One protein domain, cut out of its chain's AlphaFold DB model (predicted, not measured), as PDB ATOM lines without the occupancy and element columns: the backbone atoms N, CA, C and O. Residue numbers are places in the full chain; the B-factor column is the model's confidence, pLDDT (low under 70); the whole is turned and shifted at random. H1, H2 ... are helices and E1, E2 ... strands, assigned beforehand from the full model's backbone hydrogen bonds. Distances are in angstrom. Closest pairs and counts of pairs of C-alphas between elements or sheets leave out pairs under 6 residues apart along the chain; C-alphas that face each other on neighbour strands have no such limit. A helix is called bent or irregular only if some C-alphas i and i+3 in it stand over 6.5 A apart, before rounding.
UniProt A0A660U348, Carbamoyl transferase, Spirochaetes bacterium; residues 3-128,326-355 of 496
ATOM      1  N   ILE A   3     -49.734 -27.002 236.817       98.81
ATOM      2  CA  ILE A   3     -49.148 -26.745 238.137       98.81
ATOM      3  C   ILE A   3     -48.834 -28.081 238.809       98.81
ATOM      4  O   ILE A   3     -49.701 -28.952 238.923       98.81
ATOM      5  N   LEU A   4     -47.593 -28.229 239.274       98.88
ATOM      6  CA  LEU A   4     -47.136 -29.362 240.077       98.88
ATOM      7  C   LEU A   4     -47.224 -28.995 241.563       98.88
ATOM      8  O   LEU A   4     -46.430 -28.198 242.058       98.88
ATOM      9  N   GLY A   5     -48.175 -29.580 242.288       98.81
ATOM     10  CA  GLY A   5     -48.278 -29.422 243.740       98.81
ATOM     11  C   GLY A   5     -47.406 -30.434 244.477       98.81
ATOM     12  O   GLY A   5     -47.434 -31.613 244.128       98.81
ATOM     13  N   ILE A   6     -46.660 -30.007 245.501       98.81
ATOM     14  CA  ILE A   6     -45.733 -30.859 246.265       98.81
ATOM     15  C   ILE A   6     -45.865 -30.605 247.770       98.81
ATOM     16  O   ILE A   6     -45.710 -29.478 248.237       98.81
ATOM     17  N   SER A   7     -46.036 -31.670 248.553       97.75
ATOM     18  CA  SER A   7     -45.899 -31.664 250.014       97.75
ATOM     19  C   SER A   7     -44.697 -32.521 250.395       97.75
ATOM     20  O   SER A   7     -44.463 -33.569 249.807       97.75
ATOM     21  N   TYR A   8     -43.875 -32.080 251.348       95.06
ATOM     22  CA  TYR A   8     -42.581 -32.734 251.633       95.06
ATOM     23  C   TYR A   8     -42.257 -32.869 253.126       95.06
ATOM     24  O   TYR A   8     -41.105 -33.118 253.515       95.06
ATOM     25  N   ALA A   9     -43.271 -32.677 253.966       87.19
ATOM     26  CA  ALA A   9     -43.192 -32.809 255.410       87.19
ATOM     27  C   ALA A   9     -43.636 -34.218 255.834       87.19
ATOM     28  O   ALA A   9     -42.946 -35.193 255.531       87.19
ATOM     29  N   HIS A  10     -44.742 -34.328 256.562       86.81
ATOM     30  CA  HIS A  10     -45.375 -35.591 256.914       86.81
ATOM     31  C   HIS A  10     -46.343 -36.019 255.797       86.81
ATOM     32  O   HIS A  10     -46.876 -35.159 255.111       86.81
ATOM     33  N   ASP A  11     -46.513 -37.331 255.600       91.25
ATOM     34  CA  ASP A  11     -47.417 -37.913 254.587       91.25
ATOM     35  C   ASP A  11     -47.304 -37.260 253.191       91.25
ATOM     36  O   ASP A  11     -48.270 -36.767 252.606       91.25
ATOM     37  N   SER A  12     -46.068 -37.196 252.691       96.62
ATOM     38  CA  SER A  12     -45.718 -36.404 251.519       96.62
ATOM     39  C   SER A  12     -46.325 -36.953 250.229       96.62
ATOM     40  O   SER A  12     -46.629 -38.142 250.110       96.62
ATOM     41  N   GLY A  13     -46.500 -36.084 249.238       98.25
ATOM     42  CA  GLY A  13     -47.143 -36.436 247.980       98.25
ATOM     43  C   GLY A  13     -46.979 -35.373 246.906       98.25
ATOM     44  O   GLY A  13     -46.362 -34.324 247.117       98.25
ATOM     45  N   ALA A  14     -47.521 -35.679 245.730       98.81
ATOM     46  CA  ALA A  14     -47.547 -34.764 244.602       98.81
ATOM     47  C   ALA A  14     -48.843 -34.888 243.792       98.81
ATOM     48  O   ALA A  14     -49.485 -35.943 243.762       98.81
ATOM     49  N   CYS A  15     -49.209 -33.804 243.113       98.88
ATOM     50  CA  CYS A  15     -50.329 -33.753 242.173       98.88
ATOM     51  C   CYS A  15     -49.964 -32.933 240.941       98.88
ATOM     52  O   CYS A  15     -49.079 -32.080 240.998       98.88
ATOM     53  N   VAL A  16     -50.689 -33.157 239.850       98.88
ATOM     54  CA  VAL A  16     -50.660 -32.277 238.681       98.88
ATOM     55  C   VAL A  16     -52.079 -31.807 238.411       98.88
ATOM     56  O   VAL A  16     -53.004 -32.623 238.325       98.88
ATOM     57  N   ILE A  17     -52.237 -30.498 238.255       98.62
ATOM     58  CA  ILE A  17     -53.482 -29.878 237.802       98.62
ATOM     59  C   ILE A  17     -53.238 -29.105 236.503       98.62
ATOM     60  O   ILE A  17     -52.116 -28.661 236.259       98.62
ATOM     61  N   ASP A  18     -54.279 -28.930 235.694       97.88
ATOM     62  CA  ASP A  18     -54.257 -28.097 234.488       97.88
ATOM     63  C   ASP A  18     -55.494 -27.193 234.432       97.88
ATOM     64  O   ASP A  18     -56.617 -27.685 234.330       97.88
ATOM     65  N   ASN A  19     -55.300 -25.872 234.530       95.50
ATOM     66  CA  ASN A  19     -56.382 -24.869 234.538       95.50
ATOM     67  C   ASN A  19     -57.512 -25.190 235.544       95.50
ATOM     68  O   ASN A  19     -58.700 -25.067 235.237       95.50
ATOM     69  N   GLY A  20     -57.141 -25.646 236.742       95.12
ATOM     70  CA  GLY A  20     -58.068 -26.052 237.803       95.12
ATOM     71  C   GLY A  20     -58.522 -27.513 237.729       95.12
ATOM     72  O   GLY A  20     -58.984 -28.055 238.727       95.12
ATOM     73  N   LYS A  21     -58.347 -28.207 236.594       97.44
ATOM     74  CA  LYS A  21     -58.684 -29.633 236.475       97.44
ATOM     75  C   LYS A  21     -57.623 -30.502 237.145       97.44
ATOM     76  O   LYS A  21     -56.449 -30.440 236.792       97.44
ATOM     77  N   ILE A  22     -58.044 -31.377 238.054       98.50
ATOM     78  CA  ILE A  22     -57.149 -32.309 238.747       98.50
ATOM     79  C   ILE A  22     -56.842 -33.501 237.834       98.50
ATOM     80  O   ILE A  22     -57.731 -34.283 237.503       98.50
ATOM     81  N   LEU A  23     -55.582 -33.657 237.419       98.44
ATOM     82  CA  LEU A  23     -55.168 -34.745 236.524       98.44
ATOM     83  C   LEU A  23     -54.675 -35.966 237.305       98.44
ATOM     84  O   LEU A  23     -54.986 -37.109 236.954       98.44
ATOM     85  N   SER A  24     -53.918 -35.740 238.376       98.69
ATOM     86  CA  SER A  24     -53.353 -36.793 239.222       98.69
ATOM     87  C   SER A  24     -53.102 -36.291 240.640       98.69
ATOM     88  O   SER A  24     -52.870 -35.105 240.849       98.69
ATOM     89  N   SER A  25     -53.134 -37.195 241.618       98.50
ATOM     90  CA  SER A  25     -52.744 -36.912 243.003       98.50
ATOM     91  C   SER A  25     -52.394 -38.217 243.709       98.50
ATOM     92  O   SER A  25     -53.187 -39.162 243.696       98.50
ATOM     93  N   ILE A  26     -51.198 -38.298 244.294       98.25
ATOM     94  CA  ILE A  26     -50.711 -39.516 244.948       98.25
ATOM     95  C   ILE A  26     -49.728 -39.204 246.080       98.25
ATOM     96  O   ILE A  26     -48.910 -38.289 245.983       98.25
ATOM     97  N   ASN A  27     -49.807 -39.996 247.151       97.88
ATOM     98  CA  ASN A  27     -48.908 -39.927 248.301       97.88
ATOM     99  C   ASN A  27     -47.779 -40.959 248.207       97.88
ATOM    100  O   ASN A  27     -47.970 -42.092 247.746       97.88
ATOM    101  N   GLU A  28     -46.617 -40.588 248.739       98.00
ATOM    102  CA  GLU A  28     -45.367 -41.341 248.643       98.00
ATOM    103  C   GLU A  28     -45.477 -42.710 249.318       98.00
ATOM    104  O   GLU A  28     -44.853 -43.676 248.879       98.00
ATOM    105  N   GLU A  29     -46.314 -42.834 250.353       96.50
ATOM    106  CA  GLU A  29     -46.515 -44.096 251.065       96.50
ATOM    107  C   GLU A  29     -47.001 -45.237 250.165       96.50
ATOM    108  O   GLU A  29     -46.616 -46.390 250.380       96.50
ATOM    109  N   ARG A  30     -47.798 -44.922 249.136       96.12
ATOM    110  CA  ARG A  30     -48.381 -45.908 248.215       96.12
ATOM    111  C   ARG A  30     -47.314 -46.530 247.319       96.12
ATOM    112  O   ARG A  30     -47.384 -47.717 247.009       96.12
ATOM    113  N   LEU A  31     -46.307 -45.738 246.954       97.12
ATOM    114  CA  LEU A  31     -45.227 -46.123 246.046       97.12
ATOM    115  C   LEU A  31     -44.033 -46.700 246.814       97.12
ATOM    116  O   LEU A  31     -43.508 -47.753 246.457       97.12
ATOM    117  N   ALA A  32     -43.645 -46.052 247.914       97.06
ATOM    118  CA  ALA A  32     -42.548 -46.489 248.770       97.06
ATOM    119  C   ALA A  32     -42.914 -47.689 249.660       97.06
ATOM    120  O   ALA A  32     -42.024 -48.306 250.241       97.06
ATOM    121  N   LYS A  33     -44.212 -48.004 249.801       95.38
ATOM    122  CA  LYS A  33     -44.751 -49.040 250.706       95.38
ATOM    123  C   LYS A  33     -44.364 -48.813 252.174       95.38
ATOM    124  O   LYS A  33     -44.241 -49.751 252.959       95.38
ATOM    125  N   ILE A  34     -44.188 -47.548 252.553       94.19
ATOM    126  CA  ILE A  34     -43.879 -47.108 253.916       94.19
ATOM    127  C   ILE A  34     -45.028 -46.212 254.368       94.19
ATOM    128  O   ILE A  34     -45.151 -45.094 253.884       94.19
ATOM    129  N   LYS A  35     -45.859 -46.701 255.294       90.38
ATOM    130  CA  LYS A  35     -47.027 -45.966 255.814       90.38
ATOM    131  C   LYS A  35     -46.628 -44.573 256.324       90.38
ATOM    132  O   LYS A  35     -45.687 -44.478 257.120       90.38
ATOM    133  N   MET A  36     -47.361 -43.540 255.906       89.06
ATOM    134  CA  MET A  36     -47.138 -42.122 256.220       89.06
ATOM    135  C   MET A  36     -45.718 -41.650 255.876       89.06
ATOM    136  O   MET A  36     -45.064 -40.949 256.658       89.06
ATOM    137  N   LYS A  37     -45.181 -42.104 254.738       94.62
ATOM    138  CA  LYS A  37     -43.854 -41.701 254.271       94.62
ATOM    139  C   LYS A  37     -43.800 -40.175 254.172       94.62
ATOM    140  O   LYS A  37     -44.534 -39.576 253.406       94.62
ATOM    141  N   GLY A  38     -42.919 -39.567 254.963       93.50
ATOM    142  CA  GLY A  38     -42.601 -38.143 254.884       93.50
ATOM    143  C   GLY A  38     -41.274 -37.871 254.174       93.50
ATOM    144  O   GLY A  38     -40.494 -38.790 253.885       93.50
ATOM    145  N   GLY A  39     -40.980 -36.588 253.971       95.31
ATOM    146  CA  GLY A  39     -39.791 -36.106 253.270       95.31
ATOM    147  C   GLY A  39     -40.015 -35.885 251.767       95.31
ATOM    148  O   GLY A  39     -41.159 -35.824 251.328       95.31
ATOM    149  N   PRO A  40     -38.938 -35.755 250.968       97.81
ATOM    150  CA  PRO A  40     -39.027 -35.525 249.523       97.81
ATOM    151  C   PRO A  40     -39.834 -36.620 248.796       97.81
ATOM    152  O   PRO A  40     -39.402 -37.776 248.835       97.81
ATOM    153  N   PRO A  41     -40.960 -36.296 248.130       98.06
ATOM    154  CA  PRO A  41     -41.841 -37.290 247.512       98.06
ATOM    155  C   PRO A  41     -41.440 -37.595 246.056       98.06
ATOM    156  O   PRO A  41     -42.176 -37.317 245.109       98.06
ATOM    157  N   LEU A  42     -40.220 -38.097 245.850       98.50
ATOM    158  CA  LEU A  42     -39.645 -38.226 244.503       98.50
ATOM    159  C   LEU A  42     -40.405 -39.242 243.633       98.50
ATOM    160  O   LEU A  42     -40.554 -39.025 242.429       98.50
ATOM    161  N   LEU A  43     -40.906 -40.331 244.232       98.62
ATOM    162  CA  LEU A  43     -41.714 -41.312 243.505       98.62
ATOM    163  C   LEU A  43     -43.059 -40.706 243.111       98.62
ATOM    164  O   LEU A  43     -43.494 -40.882 241.976       98.62
ATOM    165  N   SER A  44     -43.681 -39.954 244.019       98.69
ATOM    166  CA  SER A  44     -44.971 -39.308 243.774       98.69
ATOM    167  C   SER A  44     -44.875 -38.255 242.685       98.69
ATOM    168  O   SER A  44     -45.758 -38.206 241.843       98.69
ATOM    169  N   ILE A  45     -43.807 -37.448 242.647       98.81
ATOM    170  CA  ILE A  45     -43.596 -36.454 241.579       98.81
ATOM    171  C   ILE A  45     -43.546 -37.148 240.216       98.81
ATOM    172  O   ILE A  45     -44.291 -36.790 239.304       98.81
ATOM    173  N   LYS A  46     -42.700 -38.178 240.086       98.62
ATOM    174  CA  LYS A  46     -42.556 -38.933 238.835       98.62
ATOM    175  C   LYS A  46     -43.878 -39.576 238.418       98.62
ATOM    176  O   LYS A  46     -44.251 -39.532 237.247       98.62
ATOM    177  N   GLU A  47     -44.581 -40.169 239.375       98.62
ATOM    178  CA  GLU A  47     -45.822 -40.883 239.113       98.62
ATOM    179  C   GLU A  47     -46.988 -39.937 238.804       98.62
ATOM    180  O   GLU A  47     -47.768 -40.210 237.896       98.62
ATOM    181  N   ALA A  48     -47.078 -38.790 239.478       98.75
ATOM    182  CA  ALA A  48     -48.084 -37.769 239.207       98.75
ATOM    183  C   ALA A  48     -47.950 -37.216 237.780       98.75
ATOM    184  O   ALA A  48     -48.958 -37.121 237.076       98.75
ATOM    185  N   LEU A  49     -46.721 -36.932 237.324       98.75
ATOM    186  CA  LEU A  49     -46.437 -36.537 235.936       98.75
ATOM    187  C   LEU A  49     -46.837 -37.637 234.942       98.75
ATOM    188  O   LEU A  49     -47.521 -37.362 233.954       98.75
ATOM    189  N   ARG A  50     -46.483 -38.898 235.236       98.38
ATOM    190  CA  ARG A  50     -46.833 -40.060 234.401       98.38
ATOM    191  C   ARG A  50     -48.346 -40.220 234.248       98.38
ATOM    192  O   ARG A  50     -48.831 -40.368 233.130       98.38
ATOM    193  N   ILE A  51     -49.084 -40.187 235.357       98.31
ATOM    194  CA  ILE A  51     -50.546 -40.330 235.375       98.31
ATOM    195  C   ILE A  51     -51.210 -39.177 234.616       98.31
ATOM    196  O   ILE A  51     -52.131 -39.407 233.836       98.31
ATOM    197  N   ALA A  52     -50.718 -37.951 234.812       98.38
ATOM    198  CA  ALA A  52     -51.224 -36.766 234.127       98.38
ATOM    199  C   ALA A  52     -50.859 -36.717 232.635       98.38
ATOM    200  O   ALA A  52     -51.383 -35.868 231.918       98.38
ATOM    201  N   LYS A  53     -49.984 -37.621 232.162       98.00
ATOM    202  CA  LYS A  53     -49.400 -37.600 230.811       98.00
ATOM    203  C   LYS A  53     -48.749 -36.245 230.498       98.00
ATOM    204  O   LYS A  53     -48.825 -35.759 229.373       98.00
ATOM    205  N   THR A  54     -48.112 -35.660 231.507       98.44
ATOM    206  CA  THR A  54     -47.465 -34.350 231.438       98.44
ATOM    207  C   THR A  54     -45.961 -34.536 231.375       98.44
ATOM    208  O   THR A  54     -45.381 -35.219 232.226       98.44
ATOM    209  N   LYS A  55     -45.322 -33.927 230.379       98.25
ATOM    210  CA  LYS A  55     -43.866 -33.875 230.315       98.25
ATOM    211  C   LYS A  55     -43.340 -32.863 231.343       98.25
ATOM    212  O   LYS A  55     -43.996 -31.846 231.569       98.25
ATOM    213  N   PRO A  56     -42.182 -33.118 231.970       98.19
ATOM    214  CA  PRO A  56     -41.592 -32.221 232.967       98.19
ATOM    215  C   PRO A  56     -41.494 -30.752 232.528       98.19
ATOM    216  O   PRO A  56     -41.822 -29.862 233.306       98.19
ATOM    217  N   GLU A  57     -41.110 -30.505 231.276       97.62
ATOM    218  CA  GLU A  57     -40.945 -29.170 230.695       97.62
ATOM    219  C   GLU A  57     -42.260 -28.404 230.477       97.62
ATOM    220  O   GLU A  57     -42.236 -27.201 230.240       97.62
ATOM    221  N   GLU A  58     -43.412 -29.079 230.553       98.00
ATOM    222  CA  GLU A  58     -44.726 -28.433 230.458       98.00
ATOM    223  C   GLU A  58     -45.219 -27.897 231.808       98.00
ATOM    224  O   GLU A  58     -46.271 -27.265 231.859       98.00
ATOM    225  N   ILE A  59     -44.522 -28.191 232.911       98.62
ATOM    226  CA  ILE A  59     -44.849 -27.622 234.218       98.62
ATOM    227  C   ILE A  59     -44.408 -26.161 234.237       98.62
ATOM    228  O   ILE A  59     -43.230 -25.861 234.080       98.62
ATOM    229  N   GLU A  60     -45.357 -25.265 234.484       97.94
ATOM    230  CA  GLU A  60     -45.120 -23.817 234.494       97.94
ATOM    231  C   GLU A  60     -44.887 -23.296 235.918       97.94
ATOM    232  O   GLU A  60     -44.092 -22.381 236.135       97.94
ATOM    233  N   VAL A  61     -45.544 -23.918 236.906       98.62
ATOM    234  CA  VAL A  61     -45.440 -23.550 238.323       98.62
ATOM    235  C   VAL A  61     -45.316 -24.792 239.204       98.62
ATOM    236  O   VAL A  61     -46.029 -25.782 239.027       98.62
ATOM    237  N   VAL A  62     -44.439 -24.720 240.203       98.81
ATOM    238  CA  VAL A  62     -44.343 -25.687 241.299       98.81
ATOM    239  C   VAL A  62     -44.892 -25.046 242.569       98.81
ATOM    240  O   VAL A  62     -44.324 -24.091 243.100       98.81
ATOM    241  N   ALA A  63     -45.998 -25.586 243.074       98.81
ATOM    242  CA  ALA A  63     -46.649 -25.135 244.295       98.81
ATOM    243  C   ALA A  63     -46.231 -26.022 245.476       98.81
ATOM    244  O   ALA A  63     -46.665 -27.167 245.610       98.81
ATOM    245  N   PHE A  64     -45.390 -25.493 246.356       98.62
ATOM    246  CA  PHE A  64     -44.997 -26.154 247.593       98.62
ATOM    247  C   PHE A  64     -46.014 -25.886 248.702       98.62
ATOM    248  O   PHE A  64     -46.311 -24.734 249.026       98.62
ATOM    249  N   ALA A  65     -46.497 -26.957 249.327       97.50
ATOM    250  CA  ALA A  65     -47.221 -26.869 250.582       97.50
ATOM    251  C   ALA A  65     -46.248 -26.569 251.730       97.50
ATOM    252  O   ALA A  65     -45.161 -27.152 251.797       97.50
ATOM    253  N   ASP A  66     -46.691 -25.704 252.640       95.38
ATOM    254  CA  ASP A  66     -45.955 -25.037 253.715       95.38
ATOM    255  C   ASP A  66     -45.258 -23.722 253.325       95.38
ATOM    256  O   ASP A  66     -44.761 -23.514 252.217       95.38
ATOM    257  N   LEU A  67     -45.093 -22.847 254.323       93.56
ATOM    258  CA  LEU A  67     -44.239 -21.669 254.222       93.56
ATOM    259  C   LEU A  67     -42.785 -22.029 253.895       93.56
ATOM    260  O   LEU A  67     -42.196 -22.978 254.436       93.56
ATOM    261  N   ARG A  68     -42.145 -21.139 253.125       92.81
ATOM    262  CA  ARG A  68     -40.691 -21.144 252.922       92.81
ATOM    263  C   ARG A  68     -39.966 -21.230 254.266       92.81
ATOM    264  O   ARG A  68     -40.363 -20.549 255.214       92.81
ATOM    265  N   PRO A  69     -38.821 -21.934 254.359       87.56
ATOM    266  CA  PRO A  69     -38.103 -22.092 255.625       87.56
ATOM    267  C   PRO A  69     -37.781 -20.771 256.342       87.56
ATOM    268  O   PRO A  69     -37.804 -20.713 257.569       87.56
ATOM    269  N   ARG A  70     -37.482 -19.699 255.594       87.31
ATOM    270  CA  ARG A  70     -37.232 -18.363 256.162       87.31
ATOM    271  C   ARG A  70     -38.496 -17.753 256.775       87.31
ATOM    272  O   ARG A  70     -38.413 -17.175 257.853       87.31
ATOM    273  N   ASP A  71     -39.630 -17.878 256.097       89.19
ATOM    274  CA  ASP A  71     -40.902 -17.294 256.528       89.19
ATOM    275  C   ASP A  71     -41.487 -18.085 257.708       89.19
ATOM    276  O   ASP A  71     -41.922 -17.490 258.694       89.19
ATOM    277  N   PHE A  72     -41.346 -19.415 257.684       85.06
ATOM    278  CA  PHE A  72     -41.605 -20.273 258.840       85.06
ATOM    279  C   PHE A  72     -40.776 -19.843 260.057       85.06
ATOM    280  O   PHE A  72     -41.327 -19.583 261.122       85.06
ATOM    281  N   ALA A  73     -39.454 -19.694 259.908       82.12
ATOM    282  CA  ALA A  73     -38.580 -19.283 261.006       82.12
ATOM    283  C   ALA A  73     -38.984 -17.922 261.605       82.12
ATOM    284  O   ALA A  73     -39.044 -17.783 262.828       82.12
ATOM    285  N   LYS A  74     -39.325 -16.939 260.758       84.56
ATOM    286  CA  LYS A  74     -39.816 -15.621 261.195       84.56
ATOM    287  C   LYS A  74     -41.101 -15.713 262.022       84.56
ATOM    288  O   LYS A  74     -41.240 -14.961 262.983       84.56
ATOM    289  N   ARG A  75     -42.021 -16.617 261.673       82.94
ATOM    290  CA  ARG A  75     -43.274 -16.826 262.415       82.94
ATOM    291  C   ARG A  75     -43.045 -17.577 263.731       82.94
ATOM    292  O   ARG A  75     -43.584 -17.189 264.764       82.94
ATOM    293  N   THR A  76     -42.224 -18.624 263.705       77.00
ATOM    294  CA  THR A  76     -42.040 -19.545 264.836       77.00
ATOM    295  C   THR A  76     -41.150 -18.963 265.938       77.00
ATOM    296  O   THR A  76     -41.434 -19.134 267.124       77.00
ATOM    297  N   TYR A  77     -40.061 -18.267 265.590       75.62
ATOM    298  CA  TYR A  77     -39.071 -17.823 266.581       75.62
ATOM    299  C   TYR A  77     -39.619 -16.862 267.647       75.62
ATOM    300  O   TYR A  77     -39.314 -17.091 268.819       75.62
ATOM    301  N   PRO A  78     -40.463 -15.859 267.335       72.62
ATOM    302  CA  PRO A  78     -41.066 -15.008 268.361       72.62
ATOM    303  C   PRO A  78     -41.967 -15.779 269.339       72.62
ATOM    304  O   PRO A  78     -41.935 -15.512 270.542       72.62
ATOM    305  N   LEU A  79     -42.738 -16.761 268.849       68.31
ATOM    306  CA  LEU A  79     -43.604 -17.612 269.680       68.31
ATOM    307  C   LEU A  79     -42.782 -18.452 270.663       68.31
ATOM    308  O   LEU A  79     -43.123 -18.554 271.845       68.31
ATOM    309  N   VAL A  80     -41.671 -19.011 270.176       67.00
ATOM    310  CA  VAL A  80     -40.731 -19.786 270.989       67.00
ATOM    311  C   VAL A  80     -40.010 -18.886 271.993       67.00
ATOM    312  O   VAL A  80     -39.975 -19.218 273.174       67.00
ATOM    313  N   ALA A  81     -39.497 -17.730 271.565       62.25
ATOM    314  CA  ALA A  81     -38.761 -16.794 272.415       62.25
ATOM    315  C   ALA A  81     -39.618 -16.263 273.573       62.25
ATOM    316  O   ALA A  81     -39.203 -16.357 274.728       62.25
ATOM    317  N   ARG A  82     -40.851 -15.804 273.302       63.00
ATOM    318  CA  ARG A  82     -41.793 -15.329 274.338       63.00
ATOM    319  C   ARG A  82     -42.053 -16.370 275.426       63.00
ATOM    320  O   ARG A  82     -42.247 -16.014 276.585       63.00
ATOM    321  N   ARG A  83     -42.075 -17.655 275.065       62.22
ATOM    322  CA  ARG A  83     -42.301 -18.754 276.012       62.22
ATOM    323  C   ARG A  83     -41.000 -19.270 276.647       62.22
ATOM    324  O   ARG A  83     -41.038 -19.702 277.794       62.22
ATOM    325  N   ALA A  84     -39.853 -19.168 275.972       58.25
ATOM    326  CA  ALA A  84     -38.536 -19.465 276.542       58.25
ATOM    327  C   ALA A  84     -38.146 -18.461 277.643       58.25
ATOM    328  O   ALA A  84     -37.691 -18.880 278.702       58.25
ATOM    329  N   LEU A  85     -38.439 -17.169 277.447       53.50
ATOM    330  CA  LEU A  85     -38.296 -16.108 278.459       53.50
ATOM    331  C   LEU A  85     -39.126 -16.359 279.730       53.50
ATOM    332  O   LEU A  85     -38.790 -15.848 280.791       53.50
ATOM    333  N   ARG A  86     -40.180 -17.184 279.654       57.09
ATOM    334  CA  ARG A  86     -40.966 -17.621 280.821       57.09
ATOM    335  C   ARG A  86     -40.369 -18.843 281.539       57.09
ATOM    336  O   ARG A  86     -41.011 -19.375 282.434       57.09
ATOM    337  N   GLY A  87     -39.176 -19.308 281.155       50.19
ATOM    338  CA  GLY A  87     -38.495 -20.453 281.774       50.19
ATOM    339  C   GLY A  87     -39.004 -21.827 281.320       50.19
ATOM    340  O   GLY A  87     -38.764 -22.825 281.991       50.19
ATOM    341  N   LEU A  88     -39.725 -21.896 280.193       54.31
ATOM    342  CA  LEU A  88     -40.460 -23.096 279.773       54.31
ATOM    343  C   LEU A  88     -39.823 -23.927 278.625       54.31
ATOM    344  O   LEU A  88     -40.439 -24.918 278.252       54.31
ATOM    345  N   MET A  89     -38.652 -23.614 278.026       54.06
ATOM    346  CA  MET A  89     -38.213 -24.322 276.787       54.06
ATOM    347  C   MET A  89     -36.711 -24.616 276.555       54.06
ATOM    348  O   MET A  89     -35.847 -23.799 276.854       54.06
ATOM    349  N   ARG A  90     -36.447 -25.742 275.848       50.53
ATOM    350  CA  ARG A  90     -35.302 -25.989 274.926       50.53
ATOM    351  C   ARG A  90     -35.792 -25.853 273.469       50.53
ATOM    352  O   ARG A  90     -36.860 -26.367 273.158       50.53
ATOM    353  N   PHE A  91     -35.021 -25.201 272.588       48.00
ATOM    354  CA  PHE A  91     -35.398 -24.789 271.216       48.00
ATOM    355  C   PHE A  91     -35.677 -25.947 270.217       48.00
ATOM    356  O   PHE A  91     -34.724 -26.581 269.759       48.00
ATOM    357  N   PRO A  92     -36.932 -26.181 269.765       49.91
ATOM    358  CA  PRO A  92     -37.242 -27.188 268.737       49.91
ATOM    359  C   PRO A  92     -37.217 -26.632 267.295       49.91
ATOM    360  O   PRO A  92     -36.833 -27.342 266.366       49.91
ATOM    361  N   GLY A  93     -37.581 -25.357 267.093       53.56
ATOM    362  CA  GLY A  93     -37.865 -24.784 265.761       53.56
ATOM    363  C   GLY A  93     -36.676 -24.688 264.789       53.56
ATOM    364  O   GLY A  93     -36.870 -24.641 263.572       53.56
ATOM    365  N   VAL A  94     -35.437 -24.711 265.297       58.12
ATOM    366  CA  VAL A  94     -34.218 -24.672 264.465       58.12
ATOM    367  C   VAL A  94     -34.067 -25.963 263.651       58.12
ATOM    368  O   VAL A  94     -33.746 -25.909 262.463       58.12
ATOM    369  N   ARG A  95     -34.375 -27.125 264.250       63.56
ATOM    370  CA  ARG A  95     -34.274 -28.431 263.574       63.56
ATOM    371  C   ARG A  95     -35.281 -28.551 262.431       63.56
ATOM    372  O   ARG A  95     -34.896 -28.934 261.332       63.56
ATOM    373  N   THR A  96     -36.532 -28.142 262.651       73.75
ATOM    374  CA  THR A  96     -37.586 -28.171 261.620       73.75
ATOM    375  C   THR A  96     -37.223 -27.309 260.411       73.75
ATOM    376  O   THR A  96     -37.346 -27.751 259.271       73.75
ATOM    377  N   THR A  97     -36.687 -26.106 260.646       80.19
ATOM    378  CA  THR A  97     -36.236 -25.208 259.569       80.19
ATOM    379  C   THR A  97     -35.116 -25.839 258.735       80.19
ATOM    380  O   THR A  97     -35.139 -25.766 257.505       80.19
ATOM    381  N   GLN A  98     -34.146 -26.490 259.385       82.81
ATOM    382  CA  GLN A  98     -33.045 -27.174 258.702       82.81
ATOM    383  C   GLN A  98     -33.537 -28.374 257.879       82.81
ATOM    384  O   GLN A  98     -33.115 -28.540 256.735       82.81
ATOM    385  N   THR A  99     -34.465 -29.169 258.418       87.06
ATOM    386  CA  THR A  99     -35.091 -30.280 257.688       87.06
ATOM    387  C   THR A  99     -35.853 -29.790 256.459       87.06
ATOM    388  O   THR A  99     -35.640 -30.335 255.378       87.06
ATOM    389  N   LYS A 100     -36.664 -28.723 256.577       89.69
ATOM    390  CA  LYS A 100     -37.371 -28.135 255.425       89.69
ATOM    391  C   LYS A 100     -36.388 -27.695 254.329       89.69
ATOM    392  O   LYS A 100     -36.582 -28.040 253.168       89.69
ATOM    393  N   ARG A 101     -35.287 -27.016 254.690       92.94
ATOM    394  CA  ARG A 101     -34.229 -26.620 253.732       92.94
ATOM    395  C   ARG A 101     -33.594 -27.820 253.030       92.94
ATOM    396  O   ARG A 101     -33.429 -27.789 251.816       92.94
ATOM    397  N   LYS A 102     -33.251 -28.869 253.786       95.12
ATOM    398  CA  LYS A 102     -32.658 -30.095 253.236       95.12
ATOM    399  C   LYS A 102     -33.604 -30.774 252.244       95.12
ATOM    400  O   LYS A 102     -33.169 -31.147 251.160       95.12
ATOM    401  N   ASN A 103     -34.879 -30.920 252.603       95.62
ATOM    402  CA  ASN A 103     -35.865 -31.569 251.742       95.62
ATOM    403  C   ASN A 103     -36.073 -30.782 250.442       95.62
ATOM    404  O   ASN A 103     -36.008 -31.377 249.373       95.62
ATOM    405  N   LEU A 104     -36.226 -29.455 250.524       96.38
ATOM    406  CA  LEU A 104     -36.353 -28.599 249.340       96.38
ATOM    407  C   LEU A 104     -35.138 -28.694 248.414       96.38
ATOM    408  O   LEU A 104     -35.310 -28.789 247.206       96.38
ATOM    409  N   ALA A 105     -33.918 -28.724 248.958       97.19
ATOM    410  CA  ALA A 105     -32.713 -28.879 248.143       97.19
ATOM    411  C   ALA A 105     -32.692 -30.210 247.367       97.19
ATOM    412  O   ALA A 105     -32.290 -30.241 246.208       97.19
ATOM    413  N   ILE A 106     -33.156 -31.303 247.988       98.19
ATOM    414  CA  ILE A 106     -33.278 -32.611 247.326       98.19
ATOM    415  C   ILE A 106     -34.332 -32.556 246.215       98.19
ATOM    416  O   ILE A 106     -34.085 -33.064 245.124       98.19
ATOM    417  N   ILE A 107     -35.486 -31.938 246.482       98.25
ATOM    418  CA  ILE A 107     -36.579 -31.841 245.509       98.25
ATOM    419  C   ILE A 107     -36.155 -30.994 244.313       98.25
ATOM    420  O   ILE A 107     -36.299 -31.454 243.191       98.25
ATOM    421  N   ARG A 108     -35.565 -29.815 244.534       97.94
ATOM    422  CA  ARG A 108     -35.093 -28.934 243.454       97.94
ATOM    423  C   ARG A 108     -34.092 -29.625 242.544       97.94
ATOM    424  O   ARG A 108     -34.305 -29.670 241.341       97.94
ATOM    425  N   ARG A 109     -33.081 -30.281 243.124       98.25
ATOM    426  CA  ARG A 109     -32.108 -31.061 242.346       98.25
ATOM    427  C   ARG A 109     -32.781 -32.167 241.528       98.25
ATOM    428  O   ARG A 109     -32.353 -32.457 240.415       98.25
ATOM    429  N   PHE A 110     -33.809 -32.813 242.079       98.62
ATOM    430  CA  PHE A 110     -34.567 -33.826 241.352       98.62
ATOM    431  C   PHE A 110     -35.390 -33.219 240.210       98.62
ATOM    432  O   PHE A 110     -35.308 -33.729 239.097       98.62
ATOM    433  N   LEU A 111     -36.119 -32.127 240.462       98.62
ATOM    434  CA  LEU A 111     -36.909 -31.395 239.469       98.62
ATOM    435  C   LEU A 111     -36.032 -30.932 238.298       98.62
ATOM    436  O   LEU A 111     -36.349 -31.233 237.149       98.62
ATOM    437  N   GLU A 112     -34.876 -30.336 238.592       97.75
ATOM    438  CA  GLU A 112     -33.863 -29.974 237.593       97.75
ATOM    439  C   GLU A 112     -33.406 -31.201 236.787       97.75
ATOM    440  O   GLU A 112     -33.367 -31.159 235.560       97.75
ATOM    441  N   SER A 113     -33.119 -32.329 237.453       98.19
ATOM    442  CA  SER A 113     -32.635 -33.546 236.779       98.19
ATOM    443  C   SER A 113     -33.647 -34.206 235.842       98.19
ATOM    444  O   SER A 113     -33.250 -34.984 234.976       98.19
ATOM    445  N   ILE A 114     -34.940 -33.921 236.018       97.88
ATOM    446  CA  ILE A 114     -36.005 -34.427 235.147       97.88
ATOM    447  C   ILE A 114     -36.506 -33.367 234.160       97.88
ATOM    448  O   ILE A 114     -37.369 -33.692 233.358       97.88
ATOM    449  N   GLY A 115     -35.980 -32.137 234.193       97.62
ATOM    450  CA  GLY A 115     -36.336 -31.074 233.246       97.62
ATOM    451  C   GLY A 115     -37.495 -30.163 233.668       97.62
ATOM    452  O   GLY A 115     -38.014 -29.438 232.825       97.62
ATOM    453  N   VAL A 116     -37.904 -30.159 234.943       98.12
ATOM    454  CA  VAL A 116     -38.847 -29.152 235.460       98.12
ATOM    455  C   VAL A 116     -38.075 -27.868 235.775       98.12
ATOM    456  O   VAL A 116     -37.299 -27.831 236.731       98.12
ATOM    457  N   ASN A 117     -38.315 -26.811 234.998       94.12
ATOM    458  CA  ASN A 117     -37.778 -25.468 235.231       94.12
ATOM    459  C   ASN A 117     -38.933 -24.461 235.307       94.12
ATOM    460  O   ASN A 117     -39.329 -23.879 234.302       94.12
ATOM    461  N   ALA A 118     -39.499 -24.320 236.500       96.94
ATOM    462  CA  ALA A 118     -40.772 -23.653 236.737       96.94
ATOM    463  C   ALA A 118     -40.670 -22.657 237.895       96.94
ATOM    464  O   ALA A 118     -39.812 -22.790 238.774       96.94
ATOM    465  N   GLU A 119     -41.574 -21.678 237.925       96.56
ATOM    466  CA  GLU A 119     -41.665 -20.752 239.051       96.56
ATOM    467  C   GLU A 119     -42.071 -21.502 240.329       96.56
ATOM    468  O   GLU A 119     -42.980 -22.330 240.316       96.56
ATOM    469  N   GLU A 120     -41.430 -21.202 241.460       97.81
ATOM    470  CA  GLU A 120     -41.798 -21.794 242.746       97.81
ATOM    471  C   GLU A 120     -42.709 -20.872 243.563       97.81
ATOM    472  O   GLU A 120     -42.331 -19.759 243.943       97.81
ATOM    473  N   ARG A 121     -43.876 -21.388 243.946       98.31
ATOM    474  CA  ARG A 121     -44.819 -20.745 244.867       98.31
ATOM    475  C   ARG A 121     -44.914 -21.558 246.154       98.31
ATOM    476  O   ARG A 121     -44.794 -22.778 246.137       98.31
ATOM    477  N   PHE A 122     -45.106 -20.884 247.285       98.38
ATOM    478  CA  PHE A 122     -45.224 -21.520 248.600       98.38
ATOM    479  C   PHE A 122     -46.533 -21.099 249.245       98.38
ATOM    480  O   PHE A 122     -46.774 -19.902 249.408       98.38
ATOM    481  N   VAL A 123     -47.339 -22.075 249.646       98.50
ATOM    482  CA  VAL A 123     -48.665 -21.854 250.221       98.50
ATOM    483  C   VAL A 123     -48.652 -22.299 251.679       98.50
ATOM    484  O   VAL A 123     -48.203 -23.394 252.005       98.50
ATOM    485  N   GLU A 124     -49.117 -21.434 252.579       97.69
ATOM    486  CA  GLU A 124     -49.158 -21.733 254.015       97.69
ATOM    487  C   GLU A 124     -49.987 -22.993 254.298       97.69
ATOM    488  O   GLU A 124     -51.040 -23.200 253.700       97.69
ATOM    489  N   HIS A 125     -49.523 -23.826 255.227       98.00
ATOM    490  CA  HIS A 125     -50.079 -25.150 255.497       98.00
ATOM    491  C   HIS A 125     -51.609 -25.182 255.680       98.00
ATOM    492  O   HIS A 125     -52.310 -25.922 254.994       98.00
ATOM    493  N   HIS A 126     -52.165 -24.351 256.567       98.31
ATOM    494  CA  HIS A 126     -53.615 -24.315 256.777       98.31
ATOM    495  C   HIS A 126     -54.377 -23.643 255.633       98.31
ATOM    496  O   HIS A 126     -55.566 -23.903 255.466       98.31
ATOM    497  N   LEU A 127     -53.723 -22.792 254.837       98.75
ATOM    498  CA  LEU A 127     -54.311 -22.307 253.589       98.75
ATOM    499  C   LEU A 127     -54.389 -23.438 252.556       98.75
ATOM    500  O   LEU A 127     -55.390 -23.519 251.862       98.75
ATOM    501  N   CYS A 128     -53.418 -24.357 252.519       98.75
ATOM    502  CA  CYS A 128     -53.511 -25.559 251.687       98.75
ATOM    503  C   CYS A 128     -54.712 -26.425 252.093       98.75
ATOM    504  O   CYS A 128     -55.485 -26.824 251.231       98.75
ATOM    505  N   HIS A 326     -50.707 -30.931 249.203       98.69
ATOM    506  CA  HIS A 326     -50.077 -30.684 247.901       98.69
ATOM    507  C   HIS A 326     -51.106 -30.315 246.829       98.69
ATOM    508  O   HIS A 326     -50.831 -29.449 246.004       98.69
ATOM    509  N   LEU A 327     -52.298 -30.919 246.882       98.75
ATOM    510  CA  LEU A 327     -53.421 -30.556 246.019       98.75
ATOM    511  C   LEU A 327     -53.963 -29.173 246.387       98.75
ATOM    512  O   LEU A 327     -54.153 -28.334 245.511       98.75
ATOM    513  N   GLY A 328     -54.129 -28.907 247.684       98.69
ATOM    514  CA  GLY A 328     -54.523 -27.590 248.180       98.69
ATOM    515  C   GLY A 328     -53.572 -26.466 247.759       98.69
ATOM    516  O   GLY A 328     -54.029 -25.404 247.350       98.69
ATOM    517  N   ALA A 329     -52.258 -26.708 247.793       98.88
ATOM    518  CA  ALA A 329     -51.254 -25.748 247.341       98.88
ATOM    519  C   ALA A 329     -51.395 -25.434 245.844       98.88
ATOM    520  O   ALA A 329     -51.403 -24.265 245.463       98.88
ATOM    521  N   ALA A 330     -51.541 -26.460 244.999       98.81
ATOM    522  CA  ALA A 330     -51.714 -26.267 243.561       98.81
ATOM    523  C   ALA A 330     -53.010 -25.509 243.234       98.81
ATOM    524  O   ALA A 330     -52.978 -24.562 242.450       98.81
ATOM    525  N   LEU A 331     -54.130 -25.879 243.869       98.81
ATOM    526  CA  LEU A 331     -55.416 -25.203 243.681       98.81
ATOM    527  C   LEU A 331     -55.370 -23.751 244.166       98.81
ATOM    528  O   LEU A 331     -55.845 -22.870 243.464       98.81
ATOM    529  N   GLN A 332     -54.741 -23.469 245.309       98.81
ATOM    530  CA  GLN A 332     -54.603 -22.093 245.792       98.81
ATOM    531  C   GLN A 332     -53.819 -21.213 244.813       98.81
ATOM    532  O   GLN A 332     -54.251 -20.103 244.521       98.81
ATOM    533  N   VAL A 333     -52.698 -21.711 244.281       98.69
ATOM    534  CA  VAL A 333     -51.917 -20.976 243.275       98.69
ATOM    535  C   VAL A 333     -52.728 -20.780 241.994       98.69
ATOM    536  O   VAL A 333     -52.729 -19.687 241.438       98.69
ATOM    537  N   CYS A 334     -53.464 -21.804 241.552       98.50
ATOM    538  CA  CYS A 334     -54.357 -21.700 240.397       98.50
ATOM    539  C   CYS A 334     -55.416 -20.605 240.594       98.50
ATOM    540  O   CYS A 334     -55.591 -19.771 239.710       98.50
ATOM    541  N   ALA A 335     -56.066 -20.560 241.760       98.38
ATOM    542  CA  ALA A 335     -57.076 -19.553 242.077       98.38
ATOM    543  C   ALA A 335     -56.492 -18.137 242.155       98.38
ATOM    544  O   ALA A 335     -57.100 -17.200 241.649       98.38
ATOM    545  N   GLU A 336     -55.307 -17.962 242.748       98.06
ATOM    546  CA  GLU A 336     -54.612 -16.666 242.766       98.06
ATOM    547  C   GLU A 336     -54.347 -16.164 241.341       98.06
ATOM    548  O   GLU A 336     -54.689 -15.034 241.010       98.06
ATOM    549  N   MET A 337     -53.830 -17.031 240.467       97.31
ATOM    550  CA  MET A 337     -53.553 -16.681 239.071       97.31
ATOM    551  C   MET A 337     -54.825 -16.452 238.242       97.31
ATOM    552  O   MET A 337     -54.820 -15.621 237.334       97.31
ATOM    553  N   GLU A 338     -55.905 -17.180 238.534       97.31
ATOM    554  CA  GLU A 338     -57.232 -16.967 237.943       97.31
ATOM    555  C   GLU A 338     -57.784 -15.591 238.336       97.31
ATOM    556  O   GLU A 338     -58.211 -14.826 237.473       97.31
ATOM    557  N   ASN A 339     -57.708 -15.243 239.623       96.81
ATOM    558  CA  ASN A 339     -58.190 -13.965 240.150       96.81
ATOM    559  C   ASN A 339     -57.367 -12.774 239.635       96.81
ATOM    560  O   ASN A 339     -57.929 -11.712 239.373       96.81
ATOM    561  N   ASP A 340     -56.061 -12.963 239.439       96.56
ATOM    562  CA  ASP A 340     -55.165 -11.965 238.844       96.56
ATOM    563  C   ASP A 340     -55.340 -11.838 237.314       96.56
ATOM    564  O   ASP A 340     -54.696 -11.002 236.677       96.56
ATOM    565  N   GLY A 341     -56.191 -12.665 236.693       95.44
ATOM    566  CA  GLY A 341     -56.426 -12.670 235.246       95.44
ATOM    567  C   GLY A 341     -55.262 -13.230 234.421       95.44
ATOM    568  O   GLY A 341     -55.253 -13.082 233.198       95.44
ATOM    569  N   ILE A 342     -54.289 -13.882 235.067       95.06
ATOM    570  CA  ILE A 342     -53.117 -14.494 234.423       95.06
ATOM    571  C   ILE A 342     -53.537 -15.732 233.624       95.06
ATOM    572  O   ILE A 342     -53.008 -15.989 232.543       95.06
ATOM    573  N   ILE A 343     -54.503 -16.495 234.142       93.94
ATOM    574  CA  ILE A 343     -55.042 -17.687 233.485       93.94
ATOM    575  C   ILE A 343     -56.563 -17.643 233.409       93.94
ATOM    576  O   ILE A 343     -57.236 -17.079 234.265       93.94
ATOM    577  N   LYS A 344     -57.114 -18.317 232.397       93.25
ATOM    578  CA  LYS A 344     -58.534 -18.678 232.354       93.25
ATOM    579  C   LYS A 344     -58.673 -20.100 232.881       93.25
ATOM    580  O   LYS A 344     -58.439 -21.058 232.147       93.25
ATOM    581  N   ALA A 345     -59.008 -20.218 234.155       92.94
ATOM    582  CA  ALA A 345     -59.243 -21.487 234.827       92.94
ATOM    583  C   ALA A 345     -60.678 -21.547 235.353       92.94
ATOM    584  O   ALA A 345     -61.426 -20.578 235.269       92.94
ATOM    585  N   LYS A 346     -61.055 -22.712 235.875       92.38
ATOM    586  CA  LYS A 346     -62.217 -22.861 236.748       92.38
ATOM    587  C   LYS A 346     -61.726 -23.586 237.987       92.38
ATOM    588  O   LYS A 346     -61.796 -24.810 238.038       92.38
ATOM    589  N   THR A 347     -61.108 -22.876 238.927       94.94
ATOM    590  CA  THR A 347     -60.440 -23.554 240.050       94.94
ATOM    591  C   THR A 347     -61.442 -24.194 241.007       94.94
ATOM    592  O   THR A 347     -61.243 -25.333 241.421       94.94
ATOM    593  N   LEU A 348     -62.546 -23.506 241.306       97.19
ATOM    594  CA  LEU A 348     -63.648 -24.069 242.082       97.19
ATOM    595  C   LEU A 348     -64.422 -25.106 241.252       97.19
ATOM    596  O   LEU A 348     -65.169 -24.764 240.329       97.19
ATOM    597  N   GLN A 349     -64.264 -26.381 241.604       96.44
ATOM    598  CA  GLN A 349     -64.978 -27.505 241.004       96.44
ATOM    599  C   GLN A 349     -65.412 -28.485 242.091       96.44
ATOM    600  O   GLN A 349     -64.689 -28.718 243.053       96.44
ATOM    601  N   ARG A 350     -66.585 -29.096 241.943       96.81
ATOM    602  CA  ARG A 350     -66.967 -30.211 242.812       96.81
ATOM    603  C   ARG A 350     -66.108 -31.426 242.469       96.81
ATOM    604  O   ARG A 350     -65.944 -31.750 241.294       96.81
ATOM    605  N   LEU A 351     -65.542 -32.086 243.473       97.38
ATOM    606  CA  LEU A 351     -64.764 -33.301 243.264       97.38
ATOM    607  C   LEU A 351     -65.690 -34.476 242.968       97.38
ATOM    608  O   LEU A 351     -66.287 -35.031 243.874       97.38
ATOM    609  N   GLU A 352     -65.763 -34.893 241.711       95.69
ATOM    610  CA  GLU A 352     -66.643 -36.000 241.307       95.69
ATOM    611  C   GLU A 352     -66.150 -37.370 241.790       95.69
ATOM    612  O   GLU A 352     -66.942 -38.270 242.040       95.69
ATOM    613  N   HIS A 353     -64.832 -37.563 241.909       96.62
ATOM    614  CA  HIS A 353     -64.257 -38.826 242.365       96.62
ATOM    615  C   HIS A 353     -62.827 -38.663 242.892       96.62
ATOM    616  O   HIS A 353     -62.105 -37.731 242.537       96.62
ATOM    617  N   VAL A 354     -62.333 -39.662 243.627       97.62
ATOM    618  CA  VAL A 354     -60.934 -39.706 244.099       97.62
ATOM    619  C   VAL A 354     -60.026 -40.629 243.288       97.62
ATOM    620  O   VAL A 354     -58.900 -40.878 243.697       97.62
ATOM    621  N   TYR A 355     -60.454 -41.159 242.144       98.25
ATOM    622  CA  TYR A 355     -59.639 -42.062 241.322       98.25
ATOM    623  C   TYR A 355     -58.517 -41.316 240.569       98.25
ATOM    624  O   TYR A 355     -58.541 -41.167 239.349       98.25
TER     625      TYR A 355
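This is residues 3 to 128 and 326 to 355 of the 496 residues of the protein "Carbamoyl transferase" of Spirochaetes bacterium (UniProt A0A660U348). A twisted sheet of five strands has helix H2 packed on one face and helix H6 on the other, and the helical hairpin H3 and H4 reaches out from this body as an arm, its tip, residues 82 to 87, sticking out free. H4 comes back from the arm and passes close to H2 at Leu 42 and Ile 107. The printed part has 156 residues, with six named helices and five named strands in the order E1 E2 E3 H1 H2 E4 H3 H4 E5 H5 H6; the mixed sheet runs E3 E2 E1 E4 E5, and the class is mixed, helices and strands. The whole is compact, with a radius of gyration of the C-alphas of 16.8 A, and spans 54 by 37 by 30 A.

Begin at C-alpha 3, at (-49.148, -26.745, 238.137), where strand E1, residues 3 to 7, starts. Next come E2, residues 13 to 18, and E3, residues 21 to 27, 18.5 A long, then helix H1, residues 28 to 32, and H2, residues 42 to 52, 15.6 A long. Strand E4, residues 59 to 65, measures 16.6 A. Helix H3, residues 69 to 84, is 21.1 A long and has a kink of 33 degrees near residue 76; it is irregular, but only just, with C-alphas 75 and 78 being 6.6 A apart. Find C-alpha 93 at (-37.865, -24.784, 265.761); from there H4, the longest helix, runs 32.2 A to residue 114. E5, residues 119 to 123, and H5, residues 125 to 128, follow. After the cut, H6, residues 326 to 339, runs 20.1 A to C-alpha 339 at (-58.190, -13.965, 240.150).

Start with the sheet, where E1, E2 and E3 form a meander, each strand the antiparallel neighbour of the one before, in two hairpins. Look for N 5 and O 15, 3.0 A apart, between E1 and E2, and N 14 and O 26, also 3.0 A, between E2 and E3. E1 and E4 are parallel, with N 6 and O 63 at 2.8 A, and so are E4 and E5, with N 64 and O 121 at 2.8 A; these pairs are within hydrogen-bond range. E4, H3 H4 and E5 make a strand-helix-strand unit, two parallel neighbour strands with helices between, with a right-handed crossover. E3, H1 H2 and E4 make a split one, also right-handed, with E2 and E1 between its strands. H2 and H6 are on opposite faces of the sheet, giving three layers, helix, sheet and helix. H2 lies over E3 and E2 at a height over the sheet of 7.5 A, and only just along the strands, at 27 degrees to E2 on the local plane. The closest C-alphas of H6 and E1 are those of His 326 and Ile 6, 4.6 A apart. H5 touches H6, whose residues 326 to 332 alone take part, closest at the C-alphas of Cys 128 and Gly 328, 4.2 A; H5 only grazes the sheet. H1 touches H2, closest at the C-alphas of Glu 28 and Ser 44, 5.3 A, and only grazes the sheet with residues 28 to 30. H3 touches H4, whose residues 93 to 101 alone take part, at a shallow tilt of 10 degrees, opposite ways; their closest C-alphas are those of Pro 69 and Thr 97, 5.4 A. H4 is close to H2 but not clearly touching, at 7.2 A between the C-alphas of Ile 107 and Leu 42. H4 is not on the sheet, but only just, with 4 pairs of C-alphas within 10 A. Every O i to N i+4 pair is within hydrogen-bond range in H1, H2, H4 and H6, and 9 of 12 are in H3; H5 is too short for such a pair.

The two C-alphas farthest apart are those of Lys 53 and Gly 87, 54.9 A. Residues 129 to 325 are not printed, and C-alphas 128 and 326 stand 7.2 A apart across the cut, on the link from H5 to H6. Of the links printed whole, no link is long. Residues 340 to 355 hold no named element, and their C-alphas lie 17 to 23 A from the mean of the C-alphas. The mean pLDDT of the printed part is 91.3; look at residues 79 to 95 for the values under 70.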